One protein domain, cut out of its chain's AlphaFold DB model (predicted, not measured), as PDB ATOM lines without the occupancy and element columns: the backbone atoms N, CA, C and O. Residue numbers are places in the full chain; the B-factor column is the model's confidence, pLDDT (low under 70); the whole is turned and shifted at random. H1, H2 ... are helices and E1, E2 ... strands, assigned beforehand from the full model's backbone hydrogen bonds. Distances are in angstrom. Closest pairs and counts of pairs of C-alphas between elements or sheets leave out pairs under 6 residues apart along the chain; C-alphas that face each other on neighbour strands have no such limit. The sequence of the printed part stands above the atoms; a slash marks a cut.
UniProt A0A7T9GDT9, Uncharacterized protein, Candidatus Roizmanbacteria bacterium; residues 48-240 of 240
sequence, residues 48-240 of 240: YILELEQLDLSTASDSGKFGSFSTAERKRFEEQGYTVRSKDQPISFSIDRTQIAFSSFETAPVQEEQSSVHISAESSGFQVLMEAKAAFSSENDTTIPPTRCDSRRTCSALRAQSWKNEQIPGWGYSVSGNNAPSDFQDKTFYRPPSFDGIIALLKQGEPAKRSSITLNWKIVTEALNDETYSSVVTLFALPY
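AT A GLANCE: This is residues 48 to 240 of the 240 residues of an uncharacterized protein of Candidatus Roizmanbacteria bacterium (UniProt A0A7T9GDT9). Two twisted sheets lie face to face as a sandwich with nearly aligned strands: E3, E1, E9, E5 and E7 in one, E2, E4, E8 and E6 in the other. The one short helix, H1, lies off one end of the sandwich on neither sheet, between two long links, and two long loops, residues 133 to 169 and 177 to 198, gather on the side of the sandwich where the edge strands E6 and E7 lie. The printed part has 193 residues with one named helix and nine named strands, in the order E1, H1, E2, E3, E4, E5, E6, E7, E8, E9; the sheet E3 E1 E9 E5 E7 is mixed and the sheet E2 E4 E8 E6 is antiparallel. The class is mostly strand, with 82 of the 193 residues, under half, in named elements. The whole is compact, with a radius of gyration of the C-alphas of 17.3 A and spans of 53 by 35 by 28 A.

HOW THE PARTS SIT: The largest sheet runs, strand beside strand, E3 (residues 99 to 102), E1 (48 to 54), E9 (228 to 239), E5 (126 to 132), E7 (199 to 204). E1 and E9 are parallel, 22 degrees between their directions, with N 51 and O 231 2.9 A apart, within hydrogen-bond range. The other neighbours are antiparallel: E3 and E1 at 158 degrees, with N 100 and O 50 at 2.8 A; E9 and E5 at 157 degrees, with N 129 and O 236 at 2.8 A; E5 and E7 at 164 degrees, with N 128 and O 202 at 2.9 A. The second sheet runs E2 (residues 91 to 95), E4 (110 to 121), E8 (208 to 220), E6 (170 to 176). E4 and E8 are antiparallel at 163 degrees, with N 115 and O 215 at 3.0 A. E2 and E4 stand at 161 degrees, with N 94 and O 118 at 2.9 A, and E8 and E6 at 156 degrees, with N 174 and O 216 at 2.8 A. The two sheets form a sandwich, two sheets face to face, 7.9 A centre to centre where they face each other, with the strands of the one at 8 degrees to those of the other. Between the sheets, the closest C-alphas of E3 and E4 are those of Phe 102 and Gln 111, 6.1 A apart, and those of E2 and E9 are Phe 93 and Ala 237, 6.3 A. H1 (residues 71 to 79) is on neither sheet, and each of its O i to N i+4 pairs is within hydrogen-bond range.

IN THESE COORDINATES: E1 begins at C-alpha 48 (18.761, 32.855, -34.925) and is 19.5 A long. The long strands are E9, 36.8 A, E4, 35.8 A, and E8, 34.9 A. E5 measures 20.1 A, E6 20.3 A, E7 14.7 A, E2 13.7 A and E3 9.9 A. H1 measures 12.2 A from C-alpha 71 (-13.695, 40.952, -36.424). E9 ends at C-alpha 239 (-8.722, 40.471, -18.232).

THE WHOLE: The two C-alphas farthest apart are those of Ser 63 and Arg 152, 54.4 A. The printed part has no cut and ends at residue 240, the chain's last. The long links are E1 to H1, H1 to E2, E5 to E6 with 37 residues, and E6 to E7 with 22. Residues 161 to 162 pair with residues 189 to 190, antiparallel. The mean pLDDT of the printed part is 85.3; 25 residues are under 70, namely 56 to 70, 83 to 88, 106 to 108 and 152.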
ATOM      1  N   TYR A  48      19.972  33.509 -35.396       91.12
ATOM      2  CA  TYR A  48      18.761  32.855 -34.925       91.12
ATOM      3  C   TYR A  48      17.919  33.916 -34.243       91.12
ATOM      4  O   TYR A  48      18.313  34.458 -33.210       91.12
ATOM      5  N   ILE A  49      16.779  34.241 -34.839       94.25
ATOM      6  CA  ILE A  49      15.987  35.408 -34.464       94.25
ATOM      7  C   ILE A  49      14.598  34.958 -34.026       94.25
ATOM      8  O   ILE A  49      13.824  34.414 -34.808       94.25
ATOM      9  N   LEU A  50      14.262  35.211 -32.766       95.94
ATOM     10  CA  LEU A  50      12.891  35.118 -32.283       95.94
ATOM     11  C   LEU A  50      12.274  36.510 -32.251       95.94
ATOM     12  O   LEU A  50      12.684  37.367 -31.464       95.94
ATOM     13  N   GLU A  51      11.267  36.721 -33.083       96.31
ATOM     14  CA  GLU A  51      10.456  37.928 -33.059       96.31
ATOM     15  C   GLU A  51       9.332  37.771 -32.035       96.31
ATOM     16  O   GLU A  51       8.590  36.784 -32.029       96.31
ATOM     17  N   LEU A  52       9.220  38.754 -31.147       94.44
ATOM     18  CA  LEU A  52       8.163  38.846 -30.155       94.44
ATOM     19  C   LEU A  52       7.202  39.958 -30.559       94.44
ATOM     20  O   LEU A  52       7.535  41.145 -30.513       94.44
ATOM     21  N   GLU A  53       5.985  39.572 -30.909       92.38
ATOM     22  CA  GLU A  53       4.913  40.508 -31.205       92.38
ATOM     23  C   GLU A  53       4.092  40.760 -29.946       92.38
ATOM     24  O   GLU A  53       3.574  39.837 -29.316       92.38
ATOM     25  N   GLN A  54       3.924  42.029 -29.598       88.38
ATOM     26  CA  GLN A  54       2.956  42.443 -28.598       88.38
ATOM     27  C   GLN A  54       1.645  42.813 -29.281       88.38
ATOM     28  O   GLN A  54       1.614  43.687 -30.147       88.38
ATOM     29  N   LEU A  55       0.549  42.222 -28.816       82.00
ATOM     30  CA  LEU A  55      -0.790  42.616 -29.228       82.00
ATOM     31  C   LEU A  55      -1.475  43.384 -28.089       82.00
ATOM     32  O   LEU A  55      -1.819  42.827 -27.045       82.00
ATOM     33  N   ASP A  56      -1.583  44.703 -28.280       67.50
ATOM     34  CA  ASP A  56      -2.075  45.656 -27.281       67.50
ATOM     35  C   ASP A  56      -3.607  45.723 -27.253       67.50
ATOM     36  O   ASP A  56      -4.263  45.919 -28.277       67.50
ATOM     37  N   LEU A  57      -4.168  45.591 -26.050       62.72
ATOM     38  CA  LEU A  57      -5.606  45.596 -25.769       62.72
ATOM     39  C   LEU A  57      -6.047  46.813 -24.945       62.72
ATOM     40  O   LEU A  57      -7.229  46.941 -24.625       62.72
ATOM     41  N   SER A  58      -5.107  47.695 -24.590       48.75
ATOM     42  CA  SER A  58      -5.286  48.762 -23.598       48.75
ATOM     43  C   SER A  58      -5.854  50.074 -24.158       48.75
ATOM     44  O   SER A  58      -6.307  50.926 -23.394       48.75
ATOM     45  N   THR A  59      -5.918  50.251 -25.481       44.28
ATOM     46  CA  THR A  59      -6.391  51.496 -26.113       44.28
ATOM     47  C   THR A  59      -7.834  51.388 -26.613       44.28
ATOM     48  O   THR A  59      -8.134  51.367 -27.807       44.28
ATOM     49  N   ALA A  60      -8.779  51.361 -25.675       44.00
ATOM     50  CA  ALA A  60     -10.189  51.633 -25.949       44.00
ATOM     51  C   ALA A  60     -10.532  53.047 -25.453       44.00
ATOM     52  O   ALA A  60     -10.989  53.218 -24.329       44.00
ATOM     53  N   SER A  61     -10.289  54.066 -26.285       35.91
ATOM     54  CA  SER A  61     -10.706  55.450 -26.015       35.91
ATOM     55  C   SER A  61     -11.606  55.977 -27.143       35.91
ATOM     56  O   SER A  61     -11.170  56.172 -28.280       35.91
ATOM     57  N   ASP A  62     -12.897  56.097 -26.819       38.31
ATOM     58  CA  ASP A  62     -13.933  57.044 -27.283       38.31
ATOM     59  C   ASP A  62     -14.077  57.470 -28.761       38.31
ATOM     60  O   ASP A  62     -14.834  58.391 -29.055       38.31
ATOM     61  N   SER A  63     -13.482  56.780 -29.738       34.88
ATOM     62  CA  SER A  63     -13.617  57.156 -31.164       34.88
ATOM     63  C   SER A  63     -14.129  56.056 -32.103       34.88
ATOM     64  O   SER A  63     -13.963  56.136 -33.318       34.88
ATOM     65  N   GLY A  64     -14.787  55.016 -31.579       36.75
ATOM     66  CA  GLY A  64     -15.428  53.987 -32.418       36.75
ATOM     67  C   GLY A  64     -14.459  53.060 -33.165       36.75
ATOM     68  O   GLY A  64     -14.895  52.166 -33.887       36.75
ATOM     69  N   LYS A  65     -13.152  53.208 -32.944       37.47
ATOM     70  CA  LYS A  65     -12.130  52.218 -33.273       37.47
ATOM     71  C   LYS A  65     -11.562  51.710 -31.959       37.47
ATOM     72  O   LYS A  65     -10.819  52.410 -31.284       37.47
ATOM     73  N   PHE A  66     -11.960  50.502 -31.573       43.25
ATOM     74  CA  PHE A  66     -11.180  49.736 -30.607       43.25
ATOM     75  C   PHE A  66      -9.718  49.711 -31.103       43.25
ATOM     76  O   PHE A  66      -9.499  49.598 -32.313       43.25
ATOM     77  N   GLY A  67      -8.725  49.744 -30.214       52.16
ATOM     78  CA  GLY A  67      -7.464  49.038 -30.455       52.16
ATOM     79  C   GLY A  67      -7.828  47.564 -30.612       52.16
ATOM     80  O   GLY A  67      -7.995  46.842 -29.633       52.16
ATOM     81  N   SER A  68      -8.259  47.203 -31.821       51.81
ATOM     82  CA  SER A  68      -9.217  46.124 -32.014       51.81
ATOM     83  C   SER A  68      -8.508  44.961 -32.643       51.81
ATOM     84  O   SER A  68      -8.091  45.075 -33.793       51.81
ATOM     85  N   PHE A  69      -8.559  43.812 -31.976       57.81
ATOM     86  CA  PHE A  69      -8.802  42.587 -32.718       57.81
ATOM     87  C   PHE A  69      -9.819  42.893 -33.813       57.81
ATOM     88  O   PHE A  69     -10.953  43.304 -33.510       57.81
ATOM     89  N   SER A  70      -9.396  42.725 -35.059       66.38
ATOM     90  CA  SER A  70     -10.287  42.674 -36.201       66.38
ATOM     91  C   SER A  70     -11.438  41.720 -35.886       66.38
ATOM     92  O   SER A  70     -11.326  40.808 -35.060       66.38
ATOM     93  N   THR A  71     -12.576  41.894 -36.554       71.25
ATOM     94  CA  THR A  71     -13.695  40.952 -36.424       71.25
ATOM     95  C   THR A  71     -13.237  39.502 -36.639       71.25
ATOM     96  O   THR A  71     -13.731  38.602 -35.966       71.25
ATOM     97  N   ALA A  72     -12.248  39.291 -37.515       76.88
ATOM     98  CA  ALA A  72     -11.627  37.994 -37.746       76.88
ATOM     99  C   ALA A  72     -10.849  37.478 -36.523       76.88
ATOM    100  O   ALA A  72     -11.039  36.333 -36.129       76.88
ATOM    101  N   GLU A  73     -10.022  38.306 -35.883       74.31
ATOM    102  CA  GLU A  73      -9.259  37.902 -34.694       74.31
ATOM    103  C   GLU A  73     -10.155  37.628 -33.486       74.31
ATOM    104  O   GLU A  73      -9.930  36.651 -32.775       74.31
ATOM    105  N   ARG A  74     -11.214  38.426 -33.285       73.56
ATOM    106  CA  ARG A  74     -12.204  38.165 -32.224       73.56
ATOM    107  C   ARG A  74     -12.885  36.823 -32.435       73.56
ATOM    108  O   ARG A  74     -12.905  36.004 -31.526       73.56
ATOM    109  N   LYS A  75     -13.370  36.586 -33.655       79.56
ATOM    110  CA  LYS A  75     -14.001  35.323 -34.039       79.56
ATOM    111  C   LYS A  75     -13.045  34.144 -33.851       79.56
ATOM    112  O   LYS A  75     -13.436  33.142 -33.270       79.56
ATOM    113  N   ARG A  76     -11.780  34.291 -34.256       82.25
ATOM    114  CA  ARG A  76     -10.727  33.283 -34.063       82.25
ATOM    115  C   ARG A  76     -10.512  32.948 -32.586       82.25
ATOM    116  O   ARG A  76     -10.313  31.789 -32.241       82.25
ATOM    117  N   PHE A  77     -10.524  33.952 -31.715       78.69
ATOM    118  CA  PHE A  77     -10.349  33.765 -30.275       78.69
ATOM    119  C   PHE A  77     -11.567  33.115 -29.626       78.69
ATOM    120  O   PHE A  77     -11.404  32.180 -28.842       78.69
ATOM    121  N   GLU A  78     -12.768  33.536 -30.014       79.50
ATOM    122  CA  GLU A  78     -14.025  32.918 -29.588       79.50
ATOM    123  C   GLU A  78     -14.101  31.443 -30.009       79.50
ATOM    124  O   GLU A  78     -14.462  30.596 -29.194       79.50
ATOM    125  N   GLU A  79     -13.679  31.111 -31.234       84.44
ATOM    126  CA  GLU A  79     -13.585  29.729 -31.734       84.44
ATOM    127  C   GLU A  79     -12.586  28.872 -30.941       84.44
ATOM    128  O   GLU A  79     -12.783  27.664 -30.809       84.44
ATOM    129  N   GLN A  80     -11.553  29.485 -30.358       80.06
ATOM    130  CA  GLN A  80     -10.594  28.827 -29.461       80.06
ATOM    131  C   GLN A  80     -11.032  28.851 -27.983       80.06
ATOM    132  O   GLN A  80     -10.281  28.431 -27.104       80.06
ATOM    133  N   GLY A  81     -12.253  29.313 -27.691       78.88
ATOM    134  CA  GLY A  81     -12.840  29.319 -26.349       78.88
ATOM    135  C   GLY A  81     -12.498  30.546 -25.498       78.88
ATOM    136  O   GLY A  81     -12.846  30.583 -24.316       78.88
ATOM    137  N   TYR A  82     -11.855  31.565 -26.070       75.25
ATOM    138  CA  TYR A  82     -11.531  32.815 -25.385       75.25
ATOM    139  C   TYR A  82     -12.625  33.857 -25.622       75.25
ATOM    140  O   TYR A  82     -12.913  34.236 -26.753       75.25
ATOM    141  N   THR A  83     -13.229  34.367 -24.548       65.19
ATOM    142  CA  THR A  83     -14.195  35.472 -24.646       65.19
ATOM    143  C   THR A  83     -13.487  36.801 -24.411       65.19
ATOM    144  O   THR A  83     -13.059  37.088 -23.294       65.19
ATOM    145  N   VAL A  84     -13.407  37.648 -25.438       63.62
ATOM    146  CA  VAL A  84     -12.884  39.014 -25.292       63.62
ATOM    147  C   VAL A  84     -13.978  39.897 -24.687       63.62
ATOM    148  O   VAL A  84     -14.837  40.430 -25.390       63.62
ATOM    149  N   ARG A  85     -13.979  40.042 -23.357       58.12
ATOM    150  CA  ARG A  85     -14.928  40.918 -22.658       58.12
ATOM    151  C   ARG A  85     -14.478  42.370 -22.758       58.12
ATOM    152  O   ARG A  85     -13.591  42.831 -22.052       58.12
ATOM    153  N   SER A  86     -15.131  43.102 -23.647       53.97
ATOM    154  CA  SER A  86     -15.077  44.557 -23.693       53.97
ATOM    155  C   SER A  86     -15.950  45.122 -22.569       53.97
ATOM    156  O   SER A  86     -17.159  44.912 -22.608       53.97
ATOM    157  N   LYS A  87     -15.367  45.812 -21.576       52.84
ATOM    158  CA  LYS A  87     -15.430  47.290 -21.506       52.84
ATOM    159  C   LYS A  87     -14.890  47.922 -20.209       52.84
ATOM    160  O   LYS A  87     -14.465  49.063 -20.293       52.84
ATOM    161  N   ASP A  88     -14.815  47.223 -19.074       61.34
ATOM    162  CA  ASP A  88     -14.676  47.926 -17.774       61.34
ATOM    163  C   ASP A  88     -13.451  47.548 -16.920       61.34
ATOM    164  O   ASP A  88     -13.365  47.930 -15.755       61.34
ATOM    165  N   GLN A  89     -12.494  46.797 -17.467       71.69
ATOM    166  CA  GLN A  89     -11.330  46.318 -16.714       71.69
ATOM    167  C   GLN A  89     -10.034  46.726 -17.419       71.69
ATOM    168  O   GLN A  89      -9.559  45.994 -18.291       71.69
ATOM    169  N   PRO A  90      -9.482  47.918 -17.113       76.69
ATOM    170  CA  PRO A  90      -8.243  48.368 -17.727       76.69
ATOM    171  C   PRO A  90      -7.096  47.432 -17.345       76.69
ATOM    172  O   PRO A  90      -6.802  47.225 -16.165       76.69
ATOM    173  N   ILE A  91      -6.438  46.909 -18.375       83.62
ATOM    174  CA  ILE A  91      -5.189  46.167 -18.279       83.62
ATOM    175  C   ILE A  91      -4.139  46.873 -19.136       83.62
ATOM    176  O   ILE A  91      -4.421  47.293 -20.256       83.62
ATOM    177  N   SER A  92      -2.929  47.014 -18.608       87.50
ATOM    178  CA  SER A  92      -1.742  47.417 -19.356       87.50
ATOM    179  C   SER A  92      -0.837  46.205 -19.515       87.50
ATOM    180  O   SER A  92      -0.636  45.446 -18.564       87.50
ATOM    181  N   PHE A  93      -0.313  46.026 -20.720       89.56
ATOM    182  CA  PHE A  93       0.551  44.921 -21.095       89.56
ATOM    183  C   PHE A  93       1.727  45.469 -21.897       89.56
ATOM    184  O   PHE A  93       1.524  46.265 -22.816       89.56
ATOM    185  N   SER A  94       2.942  45.043 -21.564       92.31
ATOM    186  CA  SER A  94       4.102  45.301 -22.405       92.31
ATOM    187  C   SER A  94       5.141  44.187 -22.362       92.31
ATOM    188  O   SER A  94       5.260  43.469 -21.368       92.31
ATOM    189  N   ILE A  95       5.912  44.071 -23.440       93.56
ATOM    190  CA  ILE A  95       7.142  43.274 -23.497       93.56
ATOM    191  C   ILE A  95       8.359  44.205 -23.534       93.56
ATOM    192  O   ILE A  95       8.283  45.309 -24.072       93.56
ATOM    193  N   ASP A  96       9.473  43.795 -22.928       95.25
ATOM    194  CA  ASP A  96      10.689  44.622 -22.840       95.25
ATOM    195  C   ASP A  96      11.465  44.715 -24.164       95.25
ATOM    196  O   ASP A  96      12.208  45.673 -24.380       95.25
ATOM    197  N   ARG A  97      11.294  43.726 -25.046       93.69
ATOM    198  CA  ARG A  97      11.929  43.640 -26.364       93.69
ATOM    199  C   ARG A  97      11.041  42.895 -27.353       93.69
ATOM    200  O   ARG A  97      10.306  41.991 -26.969       93.69
ATOM    201  N   THR A  98      11.162  43.249 -28.629       91.81
ATOM    202  CA  THR A  98      10.420  42.637 -29.745       91.81
ATOM    203  C   THR A  98      11.275  41.685 -30.579       91.81
ATOM    204  O   THR A  98      10.776  41.064 -31.508       91.81
ATOM    205  N   GLN A  99      12.566  41.576 -30.276       94.00
ATOM    206  CA  GLN A  99      13.492  40.703 -30.983       94.00
ATOM    207  C   GLN A  99      14.476  40.099 -29.987       94.00
ATOM    208  O   GLN A  99      14.976  40.783 -29.089       94.00
ATOM    209  N   ILE A 100      14.739  38.808 -30.151       94.50
ATOM    210  CA  ILE A 100      15.751  38.058 -29.422       94.50
ATOM    211  C   ILE A 100      16.654  37.404 -30.457       94.50
ATOM    212  O   ILE A 100      16.206  36.544 -31.209       94.50
ATOM    213  N   ALA A 101      17.914  37.823 -30.484       92.88
ATOM    214  CA  ALA A 101      18.946  37.169 -31.268       92.88
ATOM    215  C   ALA A 101      19.692  36.184 -30.366       92.88
ATOM    216  O   ALA A 101      20.215  36.585 -29.327       92.88
ATOM    217  N   PHE A 102      19.744  34.915 -30.757       90.44
ATOM    218  CA  PHE A 102      20.614  33.934 -30.114       90.44
ATOM    219  C   PHE A 102      21.989  33.996 -30.778       90.44
ATOM    220  O   PHE A 102      22.093  34.176 -31.993       90.44
ATOM    221  N   SER A 103      23.045  33.879 -29.976       77.75
ATOM    222  CA  SER A 103      24.413  33.973 -30.486       77.75
ATOM    223  C   SER A 103      24.796  32.771 -31.366       77.75
ATOM    224  O   SER A 103      24.109  31.749 -31.379       77.75
ATOM    225  N   SER A 104      25.899  32.895 -32.112       70.19
ATOM    226  CA  SER A 104      26.376  31.851 -33.029       70.19
ATOM    227  C   SER A 104      26.652  30.519 -32.312       70.19
ATOM    228  O   SER A 104      27.392  30.455 -31.323       70.19
ATOM    229  N   PHE A 105      26.119  29.430 -32.873       71.50
ATOM    230  CA  PHE A 105      26.289  28.058 -32.373       71.50
ATOM    231  C   PHE A 105      27.673  27.461 -32.678       71.50
ATOM    232  O   PHE A 105      27.946  26.323 -32.298       71.50
ATOM    233  N   GLU A 106      28.584  28.225 -33.291       66.19
ATOM    234  CA  GLU A 106      29.983  27.817 -33.496       66.19
ATOM    235  C   GLU A 106      30.703  27.479 -32.181       66.19
ATOM    236  O   GLU A 106      31.644  26.686 -32.170       66.19
ATOM    237  N   THR A 107      30.268  28.079 -31.067       58.25
ATOM    238  CA  THR A 107      30.939  27.950 -29.764       58.25
ATOM    239  C   THR A 107      30.167  27.121 -28.741       58.25
ATOM    240  O   THR A 107      30.783  26.566 -27.830       58.25
ATOM    241  N   ALA A 108      28.842  27.001 -28.884       67.19
ATOM    242  CA  ALA A 108      28.009  26.213 -27.982       67.19
ATOM    243  C   ALA A 108      26.718  25.733 -28.670       67.19
ATOM    244  O   ALA A 108      26.018  26.548 -29.273       67.19
ATOM    245  N   PRO A 109      26.340  24.447 -28.507       84.31
ATOM    246  CA  PRO A 109      25.108  23.890 -29.069       84.31
ATOM    247  C   PRO A 109      23.843  24.367 -28.339       84.31
ATOM    248  O   PRO A 109      22.733  24.014 -28.728       84.31
ATOM    249  N   VAL A 110      23.995  25.136 -27.257       92.00
ATOM    250  CA  VAL A 110      22.904  25.628 -26.417       92.00
ATOM    251  C   VAL A 110      22.995  27.133 -26.298       92.00
ATOM    252  O   VAL A 110      24.032  27.667 -25.912       92.00
ATOM    253  N   GLN A 111      21.877  27.793 -26.568       93.06
ATOM    254  CA  GLN A 111      21.714  29.225 -26.402       93.06
ATOM    255  C   GLN A 111      20.480  29.485 -25.542       93.06
ATOM    256  O   GLN A 111      19.432  28.859 -25.735       93.06
ATOM    257  N   GLU A 112      20.606  30.402 -24.588       94.81
ATOM    258  CA  GLU A 112      19.502  30.850 -23.745       94.81
ATOM    259  C   GLU A 112      19.443  32.373 -23.737       94.81
ATOM    260  O   GLU A 112      20.457  33.035 -23.547       94.81
ATOM    261  N   GLU A 113      18.245  32.917 -23.906       96.25
ATOM    262  CA  GLU A 113      18.002  34.355 -23.933       96.25
ATOM    263  C   GLU A 113      16.727  34.704 -23.172       96.25
ATOM    264  O   GLU A 113      15.821  33.883 -23.025       96.25
ATOM    265  N   GLN A 114      16.635  35.940 -22.682       96.50
ATOM    266  CA  GLN A 114      15.528  36.361 -21.821       96.50
ATOM    267  C   GLN A 114      14.732  37.523 -22.398       96.50
ATOM    268  O   GLN A 114      15.285  38.473 -22.952       96.50
ATOM    269  N   SER A 115      13.424  37.480 -22.162       96.56
ATOM    270  CA  SER A 115      12.544  38.644 -22.227       96.56
ATOM    271  C   SER A 115      11.695  38.751 -20.967       96.56
ATOM    272  O   SER A 115      11.546  37.803 -20.188       96.56
ATOM    273  N   SER A 116      11.150  39.937 -20.744       96.00
ATOM    274  CA  SER A 116      10.259  40.235 -19.633       96.00
ATOM    275  C   SER A 116       8.916  40.716 -20.150       96.00
ATOM    276  O   SER A 116       8.830  41.497 -21.095       96.00
ATOM    277  N   VAL A 117       7.860  40.255 -19.488       94.56
ATOM    278  CA  VAL A 117       6.492  40.709 -19.724       94.56
ATOM    279  C   VAL A 117       6.027  41.458 -18.488       94.56
ATOM    280  O   VAL A 117       6.110  40.936 -17.371       94.56
ATOM    281  N   HIS A 118       5.508  42.663 -18.690       93.38
ATOM    282  CA  HIS A 118       4.976  43.523 -17.647       93.38
ATOM    283  C   HIS A 118       3.466  43.662 -17.799       93.38
ATOM    284  O   HIS A 118       2.957  43.928 -18.886       93.38
ATOM    285  N   ILE A 119       2.749  43.477 -16.692       91.75
ATOM    286  CA  ILE A 119       1.292  43.550 -16.653       91.75
ATOM    287  C   ILE A 119       0.852  44.437 -15.492       91.75
ATOM    288  O   ILE A 119       1.388  44.347 -14.385       91.75
ATOM    289  N   SER A 120      -0.160  45.265 -15.721       90.00
ATOM    290  CA  SER A 120      -0.897  45.973 -14.676       90.00
ATOM    291  C   SER A 120      -2.390  45.771 -14.898       90.00
ATOM    292  O   SER A 120      -2.895  46.098 -15.963       90.00
ATOM    293  N   ALA A 121      -3.086  45.212 -13.912       89.62
ATOM    294  CA  ALA A 121      -4.523  44.959 -13.928       89.62
ATOM    295  C   ALA A 121      -5.094  45.320 -12.550       89.62
ATOM    296  O   ALA A 121      -5.161  44.495 -11.644       89.62
ATOM    297  N   GLU A 122      -5.433  46.592 -12.336       88.31
ATOM    298  CA  GLU A 122      -5.755  47.098 -10.989       88.31
ATOM    299  C   GLU A 122      -7.151  46.715 -10.484       88.31
ATOM    300  O   GLU A 122      -7.411  46.786  -9.284       88.31
ATOM    301  N   SER A 123      -8.044  46.312 -11.386       86.06
ATOM    302  CA  SER A 123      -9.466  46.079 -11.096       86.06
ATOM    303  C   SER A 123      -9.937  44.654 -11.390       86.06
ATOM    304  O   SER A 123     -11.092  44.327 -11.115       86.06
ATOM    305  N   SER A 124      -9.067  43.798 -11.928       86.31
ATOM    306  CA  SER A 124      -9.410  42.438 -12.344       86.31
ATOM    307  C   SER A 124      -8.209  41.508 -12.302       86.31
ATOM    308  O   SER A 124      -7.064  41.959 -12.359       86.31
ATOM    309  N   GLY A 125      -8.475  40.203 -12.299       89.62
ATOM    310  CA  GLY A 125      -7.473  39.227 -12.697       89.62
ATOM    311  C   GLY A 125      -7.029  39.438 -14.146       89.62
ATOM    312  O   GLY A 125      -7.580  40.255 -14.897       89.62
ATOM    313  N   PHE A 126      -6.013  38.688 -14.551       88.50
ATOM    314  CA  PHE A 126      -5.527  38.686 -15.922       88.50
ATOM    315  C   PHE A 126      -5.009  37.315 -16.344       88.50
ATOM    316  O   PHE A 126      -4.617  36.478 -15.529       88.50
ATOM    317  N   GLN A 127      -4.957  37.099 -17.650       90.75
ATOM    318  CA  GLN A 127      -4.337  35.939 -18.263       90.75
ATOM    319  C   GLN A 127      -3.393  36.403 -19.364       90.75
ATOM    320  O   GLN A 127      -3.795  37.181 -20.223       90.75
ATOM    321  N   VAL A 128      -2.154  35.911 -19.348       92.38
ATOM    322  CA  VAL A 128      -1.204  36.112 -20.449       92.38
ATOM    323  C   VAL A 128      -1.286  34.908 -21.372       92.38
ATOM    324  O   VAL A 128      -1.225  33.756 -20.928       92.38
ATOM    325  N   LEU A 129      -1.428  35.192 -22.654       92.62
ATOM    326  CA  LEU A 129      -1.610  34.238 -23.730       92.62
ATOM    327  C   LEU A 129      -0.436  34.332 -24.703       92.62
ATOM    328  O   LEU A 129       0.170  35.393 -24.863       92.62
ATOM    329  N   MET A 130      -0.123  33.205 -25.332       94.75
ATOM    330  CA  MET A 130       0.936  33.086 -26.323       94.75
ATOM    331  C   MET A 130       0.466  32.269 -27.517       94.75
ATOM    332  O   MET A 130      -0.219  31.261 -27.354       94.75
ATOM    333  N   GLU A 131       0.885  32.682 -28.703       92.94
ATOM    334  CA  GLU A 131       0.690  31.966 -29.958       92.94
ATOM    335  C   GLU A 131       2.027  31.940 -30.705       92.94
ATOM    336  O   GLU A 131       2.569  32.996 -31.024       92.94
ATOM    337  N   ALA A 132       2.570  30.753 -30.980       95.00
ATOM    338  CA  ALA A 132       3.723  30.631 -31.865       95.00
ATOM    339  C   ALA A 132       3.228  30.418 -33.299       95.00
ATOM    340  O   ALA A 132       2.362  29.574 -33.538       95.00
ATOM    341  N   LYS A 133       3.761  31.185 -34.252       91.62
ATOM    342  CA  LYS A 133       3.308  31.142 -35.651       91.62
ATOM    343  C   LYS A 133       3.940  30.003 -36.438       91.62
ATOM    344  O   LYS A 133       3.280  29.410 -37.286       91.62
ATOM    345  N   ALA A 134       5.204  29.705 -36.154       91.69
ATOM    346  CA  ALA A 134       5.971  28.670 -36.834       91.69
ATOM    347  C   ALA A 134       7.131  28.183 -35.959       91.69
ATOM    348  O   ALA A 134       7.545  28.862 -35.016       91.69
ATOM    349  N   ALA A 135       7.676  27.012 -36.292       94.06
ATOM    350  CA  ALA A 135       8.991  26.604 -35.808       94.06
ATOM    351  C   ALA A 135      10.064  27.592 -36.292       94.06
ATOM    352  O   ALA A 135       9.817  28.357 -37.218       94.06
ATOM    353  N   PHE A 136      11.256  27.565 -35.691       93.81
ATOM    354  CA  PHE A 136      12.390  28.244 -36.315       93.81
ATOM    355  C   PHE A 136      12.639  27.622 -37.678       93.81
ATOM    356  O   PHE A 136      12.849  26.410 -37.753       93.81
ATOM    357  N   SER A 137      12.615  28.436 -38.724       94.12
ATOM    358  CA  SER A 137      12.802  28.003 -40.106       94.12
ATOM    359  C   SER A 137      13.769  28.923 -40.834       94.12
ATOM    360  O   SER A 137      13.768  30.129 -40.590       94.12
ATOM    361  N   SER A 138      14.571  28.353 -41.725       93.31
ATOM    362  CA  SER A 138      15.376  29.105 -42.687       93.31
ATOM    363  C   SER A 138      14.627  29.327 -44.001       93.31
ATOM    364  O   SER A 138      13.561  28.754 -44.229       93.31
ATOM    365  N   GLU A 139      15.216  30.113 -44.905       88.62
ATOM    366  CA  GLU A 139      14.702  30.296 -46.273       88.62
ATOM    367  C   GLU A 139      14.684  28.997 -47.099       88.62
ATOM    368  O   GLU A 139      13.935  28.891 -48.066       88.62
ATOM    369  N   ASN A 140      15.485  28.000 -46.708       88.69
ATOM    370  CA  ASN A 140      15.569  26.693 -47.364       88.69
ATOM    371  C   ASN A 140      14.636  25.643 -46.730       88.69
ATOM    372  O   ASN A 140      14.825  24.446 -46.952       88.69
ATOM    373  N   ASP A 141      13.667  26.071 -45.913       88.38
ATOM    374  CA  ASP A 141      12.727  25.212 -45.178       88.38
ATOM    375  C   ASP A 141      13.396  24.223 -44.200       88.38
ATOM    376  O   ASP A 141      12.771  23.266 -43.729       88.38
ATOM    377  N   THR A 142      14.661  24.448 -43.830       91.31
ATOM    378  CA  THR A 142      15.274  23.728 -42.710       91.31
ATOM    379  C   THR A 142      14.637  24.237 -41.426       91.31
ATOM    380  O   THR A 142      14.591  25.443 -41.193       91.31
ATOM    381  N   THR A 143      14.164  23.337 -40.563       93.00
ATOM    382  CA  THR A 143      13.470  23.730 -39.328       93.00
ATOM    383  C   THR A 143      14.137  23.194 -38.072       93.00
ATOM    384  O   THR A 143      14.518  22.023 -38.028       93.00
ATOM    385  N   ILE A 144      14.146  23.995 -37.005       93.31
ATOM    386  CA  ILE A 144      14.442  23.534 -35.645       93.31
ATOM    387  C   ILE A 144      13.105  23.217 -34.961       93.31
ATOM    388  O   ILE A 144      12.299  24.126 -34.721       93.31
ATOM    389  N   PRO A 145      12.828  21.943 -34.635       92.88
ATOM    390  CA  PRO A 145      11.548  21.559 -34.060       92.88
ATOM    391  C   PRO A 145      11.405  22.059 -32.612       92.88
ATOM    392  O   PRO A 145      12.396  22.371 -31.951       92.88
ATOM    393  N   PRO A 146      10.188  22.085 -32.051       94.44
ATOM    394  CA  PRO A 146      10.004  22.255 -30.615       94.44
ATOM    395  C   PRO A 146      10.732  21.173 -29.815       94.44
ATOM    396  O   PRO A 146      10.821  20.017 -30.238       94.44
ATOM    397  N   THR A 147      11.206  21.522 -28.621       94.88
ATOM    398  CA  THR A 147      11.812  20.544 -27.714       94.88
ATOM    399  C   THR A 147      10.809  19.481 -27.267       94.88
ATOM    400  O   THR A 147       9.630  19.747 -27.033       94.88
ATOM    401  N   ARG A 148      11.305  18.259 -27.067       93.25
ATOM    402  CA  ARG A 148      10.563  17.162 -26.422       93.25
ATOM    403  C   ARG A 148      10.924  16.959 -24.945       93.25
ATOM    404  O   ARG A 148      10.281  16.140 -24.284       93.25
ATOM    405  N   CYS A 149      11.892  17.729 -24.436       93.25
ATOM    406  CA  CYS A 149      12.476  17.620 -23.095       93.25
ATOM    407  C   CYS A 149      13.163  16.259 -22.821       93.25
ATOM    408  O   CYS A 149      13.093  15.337 -23.633       93.25
ATOM    409  N   ASP A 150      13.855  16.118 -21.682       90.62
ATOM    410  CA  ASP A 150      14.670  14.929 -21.344       90.62
ATOM    411  C   ASP A 150      13.850  13.716 -20.926       90.62
ATOM    412  O   ASP A 150      14.307  12.572 -20.968       90.62
ATOM    413  N   SER A 151      12.691  13.994 -20.337       74.00
ATOM    414  CA  SER A 151      12.050  13.060 -19.428       74.00
ATOM    415  C   SER A 151      11.358  11.922 -20.186       74.00
ATOM    416  O   SER A 151      10.892  12.088 -21.310       74.00
ATOM    417  N   ARG A 152      11.187  10.760 -19.531       68.00
ATOM    418  CA  ARG A 152      10.356   9.651 -20.059       68.00
ATOM    419  C   ARG A 152       8.923  10.088 -20.399       68.00
ATOM    420  O   ARG A 152       8.227   9.383 -21.122       68.00
ATOM    421  N   ARG A 153       8.466  11.209 -19.832       75.31
ATOM    422  CA  ARG A 153       7.244  11.914 -20.216       75.31
ATOM    423  C   ARG A 153       7.632  13.133 -21.050       75.31
ATOM    424  O   ARG A 153       8.330  14.017 -20.557       75.31
ATOM    425  N   THR A 154       7.159  13.193 -22.282       84.62
ATOM    426  CA  THR A 154       7.354  14.363 -23.138       84.62
ATOM    427  C   THR A 154       6.746  15.599 -22.478       84.62
ATOM    428  O   THR A 154       5.674  15.526 -21.861       84.62
ATOM    429  N   CYS A 155       7.427  16.740 -22.577       92.44
ATOM    430  CA  CYS A 155       6.762  18.011 -22.314       92.44
ATOM    431  C   CYS A 155       5.710  18.288 -23.393       92.44
ATOM    432  O   CYS A 155       5.684  17.664 -24.454       92.44
ATOM    433  N   SER A 156       4.805  19.208 -23.089       94.12
ATOM    434  CA  SER A 156       3.803  19.708 -24.028       94.12
ATOM    435  C   SER A 156       3.617  21.198 -23.803       94.12
ATOM    436  O   SER A 156       4.025  21.727 -22.765       94.12
ATOM    437  N   ALA A 157       2.928  21.861 -24.723       93.44
ATOM    438  CA  ALA A 157       2.591  23.275 -24.612       93.44
ATOM    439  C   ALA A 157       1.867  23.660 -23.299       93.44
ATOM    440  O   ALA A 157       1.899  24.813 -22.868       93.44
ATOM    441  N   LEU A 158       1.242  22.691 -22.621       93.12
ATOM    442  CA  LEU A 158       0.535  22.885 -21.351       93.12
ATOM    443  C   LEU A 158       1.254  22.277 -20.138       93.12
ATOM    444  O   LEU A 158       0.751  22.381 -19.021       93.12
ATOM    445  N   ARG A 159       2.397  21.609 -20.335       94.25
ATOM    446  CA  ARG A 159       3.102  20.899 -19.262       94.25
ATOM    447  C   ARG A 159       4.607  20.948 -19.461       94.25
ATOM    448  O   ARG A 159       5.143  20.252 -20.326       94.25
ATOM    449  N   ALA A 160       5.275  21.697 -18.594       96.19
ATOM    450  CA  ALA A 160       6.720  21.790 -18.543       96.19
ATOM    451  C   ALA A 160       7.330  20.485 -18.024       96.19
ATOM    452  O   ALA A 160       6.754  19.812 -17.160       96.19
ATOM    453  N   GLN A 161       8.494  20.113 -18.550       97.06
ATOM    454  CA  GLN A 161       9.327  19.021 -18.036       97.06
ATOM    455  C   GLN A 161      10.803  19.425 -18.100       97.06
ATOM    456  O   GLN A 161      11.162  20.361 -18.808       97.06
ATOM    457  N   SER A 162      11.655  18.703 -17.368       95.62
ATOM    458  CA  SER A 162      13.110  18.913 -17.370       95.62
ATOM    459  C   SER A 162      13.697  18.821 -18.781       95.62
ATOM    460  O   SER A 162      13.490  17.809 -19.451       95.62
ATOM    461  N   TRP A 163      14.471  19.828 -19.185       95.38
ATOM    462  CA  TRP A 163      15.281  19.871 -20.403       95.38
ATOM    463  C   TRP A 163      16.710  20.366 -20.103       95.38
ATOM    464  O   TRP A 163      17.079  21.530 -20.293       95.38
ATOM    465  N   LYS A 164      17.503  19.439 -19.572       92.94
ATOM    466  CA  LYS A 164      18.922  19.525 -19.211       92.94
ATOM    467  C   LYS A 164      19.809  18.813 -20.228       92.94
ATOM    468  O   LYS A 164      20.990  19.122 -20.303       92.94
ATOM    469  N   ASN A 165      19.277  17.839 -20.965       91.00
ATOM    470  CA  ASN A 165      20.021  17.109 -21.974       91.00
ATOM    471  C   ASN A 165      20.167  17.968 -23.232       91.00
ATOM    472  O   ASN A 165      19.264  18.060 -24.064       91.00
ATOM    473  N   GLU A 166      21.350  18.548 -23.370       90.00
ATOM    474  CA  GLU A 166      21.776  19.375 -24.499       90.00
ATOM    475  C   GLU A 166      21.951  18.573 -25.800       90.00
ATOM    476  O   GLU A 166      22.161  19.149 -26.856       90.00
ATOM    477  N   GLN A 167      21.827  17.242 -25.758       89.38
ATOM    478  CA  GLN A 167      21.782  16.394 -26.956       89.38
ATOM    479  C   GLN A 167      20.366  16.239 -27.523       89.38
ATOM    480  O   GLN A 167      20.171  15.551 -28.523       89.38
ATOM    481  N   ILE A 168      19.347  16.798 -26.862       91.50
ATOM    482  CA  ILE A 168      17.978  16.813 -27.378       91.50
ATOM    483  C   ILE A 168      17.774  18.153 -28.077       91.50
ATOM    484  O   ILE A 168      17.542  19.148 -27.381       91.50
ATOM    485  N   PRO A 169      17.848  18.188 -29.422       91.50
ATOM    486  CA  PRO A 169      17.680  19.421 -30.158       91.50
ATOM    487  C   PRO A 169      16.238  19.906 -30.064       91.50
ATOM    488  O   PRO A 169      15.290  19.134 -29.874       91.50
ATOM    489  N   GLY A 170      16.093  21.207 -30.234       94.81
ATOM    490  CA  GLY A 170      14.826  21.882 -30.380       94.81
ATOM    491  C   GLY A 170      14.843  23.246 -29.722       94.81
ATOM    492  O   GLY A 170      15.886  23.747 -29.311       94.81
ATOM    493  N   TRP A 171      13.666  23.837 -29.585       96.44
ATOM    494  CA  TRP A 171      13.504  25.096 -28.871       96.44
ATOM    495  C   TRP A 171      12.290  25.087 -27.950       96.44
ATOM    496  O   TRP A 171      11.338  24.319 -28.128       96.44
ATOM    497  N   GLY A 172      12.336  25.927 -26.927       97.25
ATOM    498  CA  GLY A 172      11.288  26.021 -25.926       97.25
ATOM    499  C   GLY A 172      11.470  27.226 -25.024       97.25
ATOM    500  O   GLY A 172      12.382  28.032 -25.200       97.25
ATOM    501  N   TYR A 173      10.589  27.333 -24.040       97.62
ATOM    502  CA  TYR A 173      10.596  28.437 -23.092       97.62
ATOM    503  C   TYR A 173      10.335  27.951 -21.668       97.62
ATOM    504  O   TYR A 173       9.655  26.942 -21.444       97.62
ATOM    505  N   SER A 174      10.872  28.682 -20.699       97.31
ATOM    506  CA  SER A 174      10.496  28.576 -19.294       97.31
ATOM    507  C   SER A 174       9.972  29.908 -18.778       97.31
ATOM    508  O   SER A 174      10.295  30.971 -19.309       97.31
ATOM    509  N   VAL A 175       9.110  29.844 -17.767       96.44
ATOM    510  CA  VAL A 175       8.490  31.023 -17.159       96.44
ATOM    511  C   VAL A 175       8.924  31.100 -15.705       96.44
ATOM    512  O   VAL A 175       8.844  30.115 -14.975       96.44
ATOM    513  N   SER A 176       9.350  32.280 -15.269       95.25
ATOM    514  CA  SER A 176       9.672  32.553 -13.868       95.25
ATOM    515  C   SER A 176       9.074  33.882 -13.401       95.25
ATOM    516  O   SER A 176       8.712  34.737 -14.209       95.25
ATOM    517  N   GLY A 177       8.927  34.036 -12.083       90.81
ATOM    518  CA  GLY A 177       8.294  35.194 -11.445       90.81
ATOM    519  C   GLY A 177       7.172  34.790 -10.488       90.81
ATOM    520  O   GLY A 177       6.826  33.616 -10.376       90.81
ATOM    521  N   ASN A 178       6.588  35.775  -9.802       81.56
ATOM    522  CA  ASN A 178       5.643  35.549  -8.696       81.56
ATOM    523  C   ASN A 178       4.364  34.788  -9.094       81.56
ATOM    524  O   ASN A 178       3.719  34.207  -8.229       81.56
ATOM    525  N   ASN A 179       4.022  34.773 -10.385       84.56
ATOM    526  CA  ASN A 179       2.818  34.137 -10.925       84.56
ATOM    527  C   ASN A 179       3.149  33.093 -12.007       84.56
ATOM    528  O   ASN A 179       2.323  32.818 -12.879       84.56
ATOM    529  N   ALA A 180       4.374  32.555 -12.011       90.88
ATOM    530  CA  ALA A 180       4.738  31.493 -12.940       90.88
ATOM    531  C   ALA A 180       3.888  30.230 -12.678       90.88
ATOM    532  O   ALA A 180       3.623  29.901 -11.517       90.88
ATOM    533  N   PRO A 181       3.454  29.505 -13.725       93.62
ATOM    534  CA  PRO A 181       2.762  28.234 -13.552       93.62
ATOM    535  C   PRO A 181       3.564  27.236 -12.712       93.62
ATOM    536  O   PRO A 181       4.777  27.109 -12.862       93.62
ATOM    537  N   SER A 182       2.873  26.481 -11.858       93.81
ATOM    538  CA  SER A 182       3.501  25.586 -10.876       93.81
ATOM    539  C   SER A 182       4.296  24.422 -11.477       93.81
ATOM    540  O   SER A 182       5.039  23.749 -10.768       93.81
ATOM    541  N   ASP A 183       4.105  24.116 -12.759       94.38
ATOM    542  CA  ASP A 183       4.877  23.097 -13.468       94.38
ATOM    543  C   ASP A 183       6.276  23.580 -13.883       94.38
ATOM    544  O   ASP A 183       7.141  22.737 -14.121       94.38
ATOM    545  N   PHE A 184       6.539  24.890 -13.888       95.25
ATOM    546  CA  PHE A 184       7.890  25.450 -13.974       95.25
ATOM    547  C   PHE A 184       8.570  25.407 -12.600       95.25
ATOM    548  O   PHE A 184       8.662  26.403 -11.889       95.25
ATOM    549  N   GLN A 185       9.011  24.211 -12.204       91.56
ATOM    550  CA  GLN A 185       9.556  23.957 -10.862       91.56
ATOM    551  C   GLN A 185      10.902  24.652 -10.620       91.56
ATOM    552  O   GLN A 185      11.182  25.099  -9.511       91.56
ATOM    553  N   ASP A 186      11.734  24.734 -11.658       92.19
ATOM    554  CA  ASP A 186      13.017  25.429 -11.654       92.19
ATOM    555  C   ASP A 186      13.396  25.873 -13.084       92.19
ATOM    556  O   ASP A 186      12.653  25.645 -14.042       92.19
ATOM    557  N   LYS A 187      14.575  26.493 -13.240       91.44
ATOM    558  CA  LYS A 187      15.084  27.008 -14.528       91.44
ATOM    559  C   LYS A 187      15.387  25.928 -15.578       91.44
ATOM    560  O   LYS A 187      15.761  26.250 -16.696       91.44
ATOM    561  N   THR A 188      15.267  24.653 -15.224       94.75
ATOM    562  CA  THR A 188      15.499  23.519 -16.119       94.75
ATOM    563  C   THR A 188      14.207  22.939 -16.680       94.75
ATOM    564  O   THR A 188      14.270  22.026 -17.497       94.75
ATOM    565  N   PHE A 189      13.037  23.444 -16.276       96.56
ATOM    566  CA  PHE A 189      11.744  22.993 -16.784       96.56
ATOM    567  C   PHE A 189      11.296  23.862 -17.952       96.56
ATOM    568  O   PHE A 189      11.114  25.064 -17.797       96.56
ATOM    569  N   TYR A 190      11.062  23.242 -19.103       97.25
ATOM    570  CA  TYR A 190      10.694  23.934 -20.332       97.25
ATOM    571  C   TYR A 190       9.403  23.373 -20.915       97.25
ATOM    572  O   TYR A 190       9.076  22.192 -20.743       97.25
ATOM    573  N   ARG A 191       8.673  24.234 -21.624       97.19
ATOM    574  CA  ARG A 191       7.578  23.848 -22.511       97.19
ATOM    575  C   ARG A 191       7.992  24.093 -23.962       97.19
ATOM    576  O   ARG A 191       8.657  25.095 -24.238       97.19
ATOM    577  N   PRO A 192       7.588  23.220 -24.896       96.50
ATOM    578  CA  PRO A 192       7.610  23.564 -26.302       96.50
ATOM    579  C   PRO A 192       6.560  24.649 -26.587       96.50
ATOM    580  O   PRO A 192       5.513  24.675 -25.928       96.50
ATOM    581  N   PRO A 193       6.795  25.518 -27.578       95.44
ATOM    582  CA  PRO A 193       5.739  26.337 -28.171       95.44
ATOM    583  C   PRO A 193       4.603  25.467 -28.736       95.44
ATOM    584  O   PRO A 193       4.805  24.305 -29.094       95.44
ATOM    585  N   SER A 194       3.407  26.048 -28.829       92.81
ATOM    586  CA  SER A 194       2.249  25.441 -29.495       92.81
ATOM    587  C   SER A 194       2.051  26.061 -30.869       92.81
ATOM    588  O   SER A 194       1.980  27.286 -30.962       92.81
ATOM    589  N   PHE A 195       1.890  25.228 -31.896       91.62
ATOM    590  CA  PHE A 195       1.480  25.660 -33.240       91.62
ATOM    591  C   PHE A 195       0.006  25.351 -33.535       91.62
ATOM    592  O   PHE A 195      -0.527  25.791 -34.547       91.62
ATOM    593  N   ASP A 196      -0.668  24.635 -32.632       88.31
ATOM    594  CA  ASP A 196      -2.079  24.254 -32.779       88.31
ATOM    595  C   ASP A 196      -3.044  25.362 -32.321       88.31
ATOM    596  O   ASP A 196      -4.264  25.199 -32.375       88.31
ATOM    597  N   GLY A 197      -2.514  26.489 -31.840       87.31
ATOM    598  CA  GLY A 197      -3.301  27.630 -31.389       87.31
ATOM    599  C   GLY A 197      -2.726  28.327 -30.164       87.31
ATOM    600  O   GLY A 197      -1.570  28.136 -29.777       87.31
ATOM    601  N   ILE A 198      -3.571  29.156 -29.562       90.81
ATOM    602  CA  ILE A 198      -3.241  30.000 -28.418       90.81
ATOM    603  C   ILE A 198      -3.148  29.140 -27.166       90.81
ATOM    604  O   ILE A 198      -3.985  28.273 -26.911       90.81
ATOM    605  N   ILE A 199      -2.153  29.431 -26.340       92.56
ATOM    606  CA  ILE A 199      -1.987  28.800 -25.041       92.56
ATOM    607  C   ILE A 199      -1.887  29.830 -23.930       92.56
ATOM    608  O   ILE A 199      -1.401  30.945 -24.104       92.56
ATOM    609  N   ALA A 200      -2.330  29.426 -22.743       91.00
ATOM    610  CA  ALA A 200      -2.145  30.210 -21.539       91.00
ATOM    611  C   ALA A 200      -0.716  30.066 -21.012       91.00
ATOM    612  O   ALA A 200      -0.314  28.977 -20.590       91.00
ATOM    613  N   LEU A 201       0.022  31.177 -20.986       93.06
ATOM    614  CA  LEU A 201       1.316  31.248 -20.313       93.06
ATOM    615  C   LEU A 201       1.143  31.310 -18.811       93.06
ATOM    616  O   LEU A 201       1.789  30.558 -18.097       93.06
ATOM    617  N   LEU A 202       0.273  32.194 -18.335       91.88
ATOM    618  CA  LEU A 202      -0.052  32.299 -16.921       91.88
ATOM    619  C   LEU A 202      -1.432  32.895 -16.733       91.88
ATOM    620  O   LEU A 202      -1.986  33.535 -17.628       91.88
ATOM    621  N   LYS A 203      -1.961  32.706 -15.533       90.75
ATOM    622  CA  LYS A 203      -3.252  33.231 -15.131       90.75
ATOM    623  C   LYS A 203      -3.188  33.684 -13.684       90.75
ATOM    624  O   LYS A 203      -2.725  32.936 -12.829       90.75
ATOM    625  N   GLN A 204      -3.711  34.872 -13.434       91.25
ATOM    626  CA  GLN A 204      -3.839  35.476 -12.123       91.25
ATOM    627  C   GLN A 204      -5.311  35.820 -11.889       91.25
ATOM    628  O   GLN A 204      -5.894  36.579 -12.653       91.25
ATOM    629  N   GLY A 205      -5.916  35.251 -10.845       91.00
ATOM    630  CA  GLY A 205      -7.320  35.521 -10.507       91.00
ATOM    631  C   GLY A 205      -7.548  36.863  -9.810       91.00
ATOM    632  O   GLY A 205      -8.649  37.395  -9.859       91.00
ATOM    633  N   GLU A 206      -6.507  37.410  -9.185       91.25
ATOM    634  CA  GLU A 206      -6.590  38.622  -8.370       91.25
ATOM    635  C   GLU A 206      -6.023  39.851  -9.096       91.25
ATOM    636  O   GLU A 206      -5.054  39.717  -9.855       91.25
ATOM    637  N   PRO A 207      -6.535  41.058  -8.806       91.19
ATOM    638  CA  PRO A 207      -5.937  42.298  -9.274       91.19
ATOM    639  C   PRO A 207      -4.453  42.421  -8.924       91.19
ATOM    640  O   PRO A 207      -4.011  42.098  -7.819       91.19
ATOM    641  N   ALA A 208      -3.674  42.950  -9.862       89.44
ATOM    642  CA  ALA A 208      -2.248  43.175  -9.708       89.44
ATOM    643  C   ALA A 208      -1.872  44.570 -10.206       89.44
ATOM    644  O   ALA A 208      -1.861  44.834 -11.404       89.44
ATOM    645  N   LYS A 209      -1.470  45.456  -9.283       88.62
ATOM    646  CA  LYS A 209      -0.973  46.796  -9.644       88.62
ATOM    647  C   LYS A 209       0.209  46.730 -10.604       88.62
ATOM    648  O   LYS A 209       0.291  47.513 -11.542       88.62
ATOM    649  N   ARG A 210       1.132  45.801 -10.349       88.94
ATOM    650  CA  ARG A 210       2.255  45.466 -11.224       88.94
ATOM    651  C   ARG A 210       2.575  43.990 -11.061       88.94
ATOM    652  O   ARG A 210       2.751  43.515  -9.942       88.94
ATOM    653  N   SER A 211       2.675  43.292 -12.175       91.81
ATOM    654  CA  SER A 211       3.210  41.945 -12.276       91.81
ATOM    655  C   SER A 211       4.293  41.940 -13.345       91.81
ATOM    656  O   SER A 211       4.219  42.680 -14.326       91.81
ATOM    657  N   SER A 212       5.322  41.134 -13.122       93.06
ATOM    658  CA  SER A 212       6.400  40.926 -14.075       93.06
ATOM    659  C   SER A 212       6.725  39.447 -14.097       93.06
ATOM    660  O   SER A 212       6.903  38.842 -13.037       93.06
ATOM    661  N   ILE A 213       6.815  38.885 -15.294       94.69
ATOM    662  CA  ILE A 213       7.365  37.549 -15.508       94.69
ATOM    663  C   ILE A 213       8.567  37.629 -16.429       94.69
ATOM    664  O   ILE A 213       8.658  38.529 -17.264       94.69
ATOM    665  N   THR A 214       9.459  36.663 -16.282       96.62
ATOM    666  CA  THR A 214      10.598  36.474 -17.173       96.62
ATOM    667  C   THR A 214      10.369  35.208 -17.980       96.62
ATOM    668  O   THR A 214      10.119  34.139 -17.410       96.62
ATOM    669  N   LEU A 215      10.450  35.344 -19.300       97.19
ATOM    670  CA  LEU A 215      10.471  34.250 -20.258       97.19
ATOM    671  C   LEU A 215      11.936  33.954 -20.584       97.19
ATOM    672  O   LEU A 215      12.641  34.832 -21.076       97.19
ATOM    673  N   ASN A 216      12.396  32.742 -20.275       97.38
ATOM    674  CA  ASN A 216      13.714  32.259 -20.691       97.38
ATOM    675  C   ASN A 216      13.523  31.358 -21.905       97.38
ATOM    676  O   ASN A 216      12.929  30.282 -21.792       97.38
ATOM    677  N   TRP A 217      14.001  31.806 -23.051       97.38
ATOM    678  CA  TRP A 217      13.962  31.094 -24.315       97.38
ATOM    679  C   TRP A 217      15.222  30.269 -24.445       97.38
ATOM    680  O   TRP A 217      16.310  30.755 -24.151       97.38
ATOM    681  N   LYS A 218      15.079  29.026 -24.881       96.69
ATOM    682  CA  LYS A 218      16.196  28.107 -25.052       96.69
ATOM    683  C   LYS A 218      16.131  27.479 -26.426       96.69
ATOM    684  O   LYS A 218      15.085  26.951 -26.806       96.69
ATOM    685  N   ILE A 219      17.262  27.488 -27.119       95.50
ATOM    686  CA  ILE A 219      17.476  26.758 -28.363       95.50
ATOM    687  C   ILE A 219      18.654  25.817 -28.157       95.50
ATOM    688  O   ILE A 219      19.699  26.201 -27.633       95.50
ATOM    689  N   VAL A 220      18.460  24.573 -28.568       94.00
ATOM    690  CA  VAL A 220      19.503  23.564 -28.656       94.00
ATOM    691  C   VAL A 220      19.541  23.086 -30.095       94.00
ATOM    692  O   VAL A 220      18.574  22.499 -30.582       94.00
ATOM    693  N   THR A 221      20.639  23.342 -30.786       90.38
ATOM    694  CA  THR A 221      20.848  22.860 -32.150       90.38
ATOM    695  C   THR A 221      22.333  22.673 -32.410       90.38
ATOM    696  O   THR A 221      23.183  23.275 -31.757       90.38
ATOM    697  N   GLU A 222      22.646  21.808 -33.365       82.81
ATOM    698  CA  GLU A 222      23.969  21.791 -33.979       82.81
ATOM    699  C   GLU A 222      24.093  22.977 -34.943       82.81
ATOM    700  O   GLU A 222      23.082  23.584 -35.312       82.81
ATOM    701  N   ALA A 223      25.320  23.301 -35.356       72.44
ATOM    702  CA  ALA A 223      25.542  24.283 -36.410       72.44
ATOM    703  C   ALA A 223      24.824  23.820 -37.687       72.44
ATOM    704  O   ALA A 223      25.126  22.756 -38.232       72.44
ATOM    705  N   LEU A 224      23.844  24.603 -38.131       80.31
ATOM    706  CA  LEU A 224      23.126  24.345 -39.374       80.31
ATOM    707  C   LEU A 224      23.826  25.073 -40.531       80.31
ATOM    708  O   LEU A 224      24.685  25.921 -40.304       80.31
ATOM    709  N   ASN A 225      23.469  24.758 -41.774       77.50
ATOM    710  CA  ASN A 225      24.163  25.317 -42.943       77.50
ATOM    711  C   ASN A 225      23.565  26.636 -43.455       77.50
ATOM    712  O   ASN A 225      24.181  27.277 -44.303       77.50
ATOM    713  N   ASP A 226      22.372  27.019 -42.992       80.12
ATOM    714  CA  ASP A 226      21.703  28.234 -43.465       80.12
ATOM    715  C   ASP A 226      22.124  29.452 -42.648       80.12
ATOM    716  O   ASP A 226      22.376  29.333 -41.456       80.12
ATOM    717  N   GLU A 227      22.153  30.630 -43.263       81.19
ATOM    718  CA  GLU A 227      22.627  31.856 -42.608       81.19
ATOM    719  C   GLU A 227      21.649  32.390 -41.555       81.19
ATOM    720  O   GLU A 227      22.071  33.011 -40.582       81.19
ATOM    721  N   THR A 228      20.344  32.153 -41.710       88.75
ATOM    722  CA  THR A 228      19.333  32.714 -40.807       88.75
ATOM    723  C   THR A 228      18.199  31.736 -40.537       88.75
ATOM    724  O   THR A 228      17.660  31.121 -41.456       88.75
ATOM    725  N   TYR A 229      17.811  31.642 -39.266       93.12
ATOM    726  CA  TYR A 229      16.608  30.962 -38.798       93.12
ATOM    727  C   TYR A 229      15.746  31.950 -38.028       93.12
ATOM    728  O   TYR A 229      16.237  32.625 -37.122       93.12
ATOM    729  N   SER A 230      14.450  31.995 -38.321       94.81
ATOM    730  CA  SER A 230      13.532  32.873 -37.601       94.81
ATOM    731  C   SER A 230      12.254  32.178 -37.160       94.81
ATOM    732  O   SER A 230      11.819  31.184 -37.742       94.81
ATOM    733  N   SER A 231      11.669  32.689 -36.079       96.19
ATOM    734  CA  SER A 231      10.344  32.314 -35.592       96.19
ATOM    735  C   SER A 231       9.642  33.547 -35.029       96.19
ATOM    736  O   SER A 231      10.291  34.502 -34.602       96.19
ATOM    737  N   VAL A 232       8.309  33.511 -35.006       95.62
ATOM    738  CA  VAL A 232       7.465  34.587 -34.480       95.62
ATOM    739  C   VAL A 232       6.584  34.044 -33.363       95.62
ATOM    740  O   VAL A 232       5.889  33.032 -33.526       95.62
ATOM    741  N   VAL A 233       6.582  34.750 -32.235       96.12
ATOM    742  CA  VAL A 233       5.707  34.491 -31.095       96.12
ATOM    743  C   VAL A 233       4.914  35.748 -30.764       96.12
ATOM    744  O   VAL A 233       5.472  36.786 -30.419       96.12
ATOM    745  N   THR A 234       3.589  35.633 -30.801       93.50
ATOM    746  CA  THR A 234       2.677  36.697 -30.383       93.50
ATOM    747  C   THR A 234       2.299  36.515 -28.914       93.50
ATOM    748  O   THR A 234       1.878  35.432 -28.497       93.50
ATOM    749  N   LEU A 235       2.407  37.588 -28.132       93.38
ATOM    750  CA  LEU A 235       2.045  37.663 -26.719       93.38
ATOM    751  C   LEU A 235       0.973  38.732 -26.496       93.38
ATOM    752  O   LEU A 235       1.033  39.832 -27.047       93.38
ATOM    753  N   PHE A 236      -0.003  38.418 -25.648       90.12
ATOM    754  CA  PHE A 236      -1.063  39.350 -25.264       90.12
ATOM    755  C   PHE A 236      -1.645  39.002 -23.903       90.12
ATOM    756  O   PHE A 236      -1.509  37.874 -23.428       90.12
ATOM    757  N   ALA A 237      -2.315  39.963 -23.268       89.00
ATOM    758  CA  ALA A 237      -2.978  39.739 -21.992       89.00
ATOM    759  C   ALA A 237      -4.446  40.148 -22.036       89.00
ATOM    760  O   ALA A 237      -4.770  41.249 -22.466       89.00
ATOM    761  N   LEU A 238      -5.319  39.273 -21.541       85.12
ATOM    762  CA  LEU A 238      -6.747  39.533 -21.377       85.12
ATOM    763  C   LEU A 238      -7.084  39.711 -19.890       85.12
ATOM    764  O   LEU A 238      -6.467  39.045 -19.052       85.12
ATOM    765  N   PRO A 239      -8.084  40.540 -19.543       84.19
ATOM    766  CA  PRO A 239      -8.722  40.471 -18.232       84.19
ATOM    767  C   PRO A 239      -9.287  39.062 -17.981       84.19
ATOM    768  O   PRO A 239      -9.794  38.428 -18.913       84.19
ATOM    769  N   TYR A 240      -9.181  38.573 -16.743       78.06
ATOM    770  CA  TYR A 240      -9.633  37.241 -16.320       78.06
ATOM    771  C   TYR A 240     -10.672  37.321 -15.198       78.06
ATOM    772  O   TYR A 240     -10.422  38.071 -14.225       78.06
TER     773      TYR A 240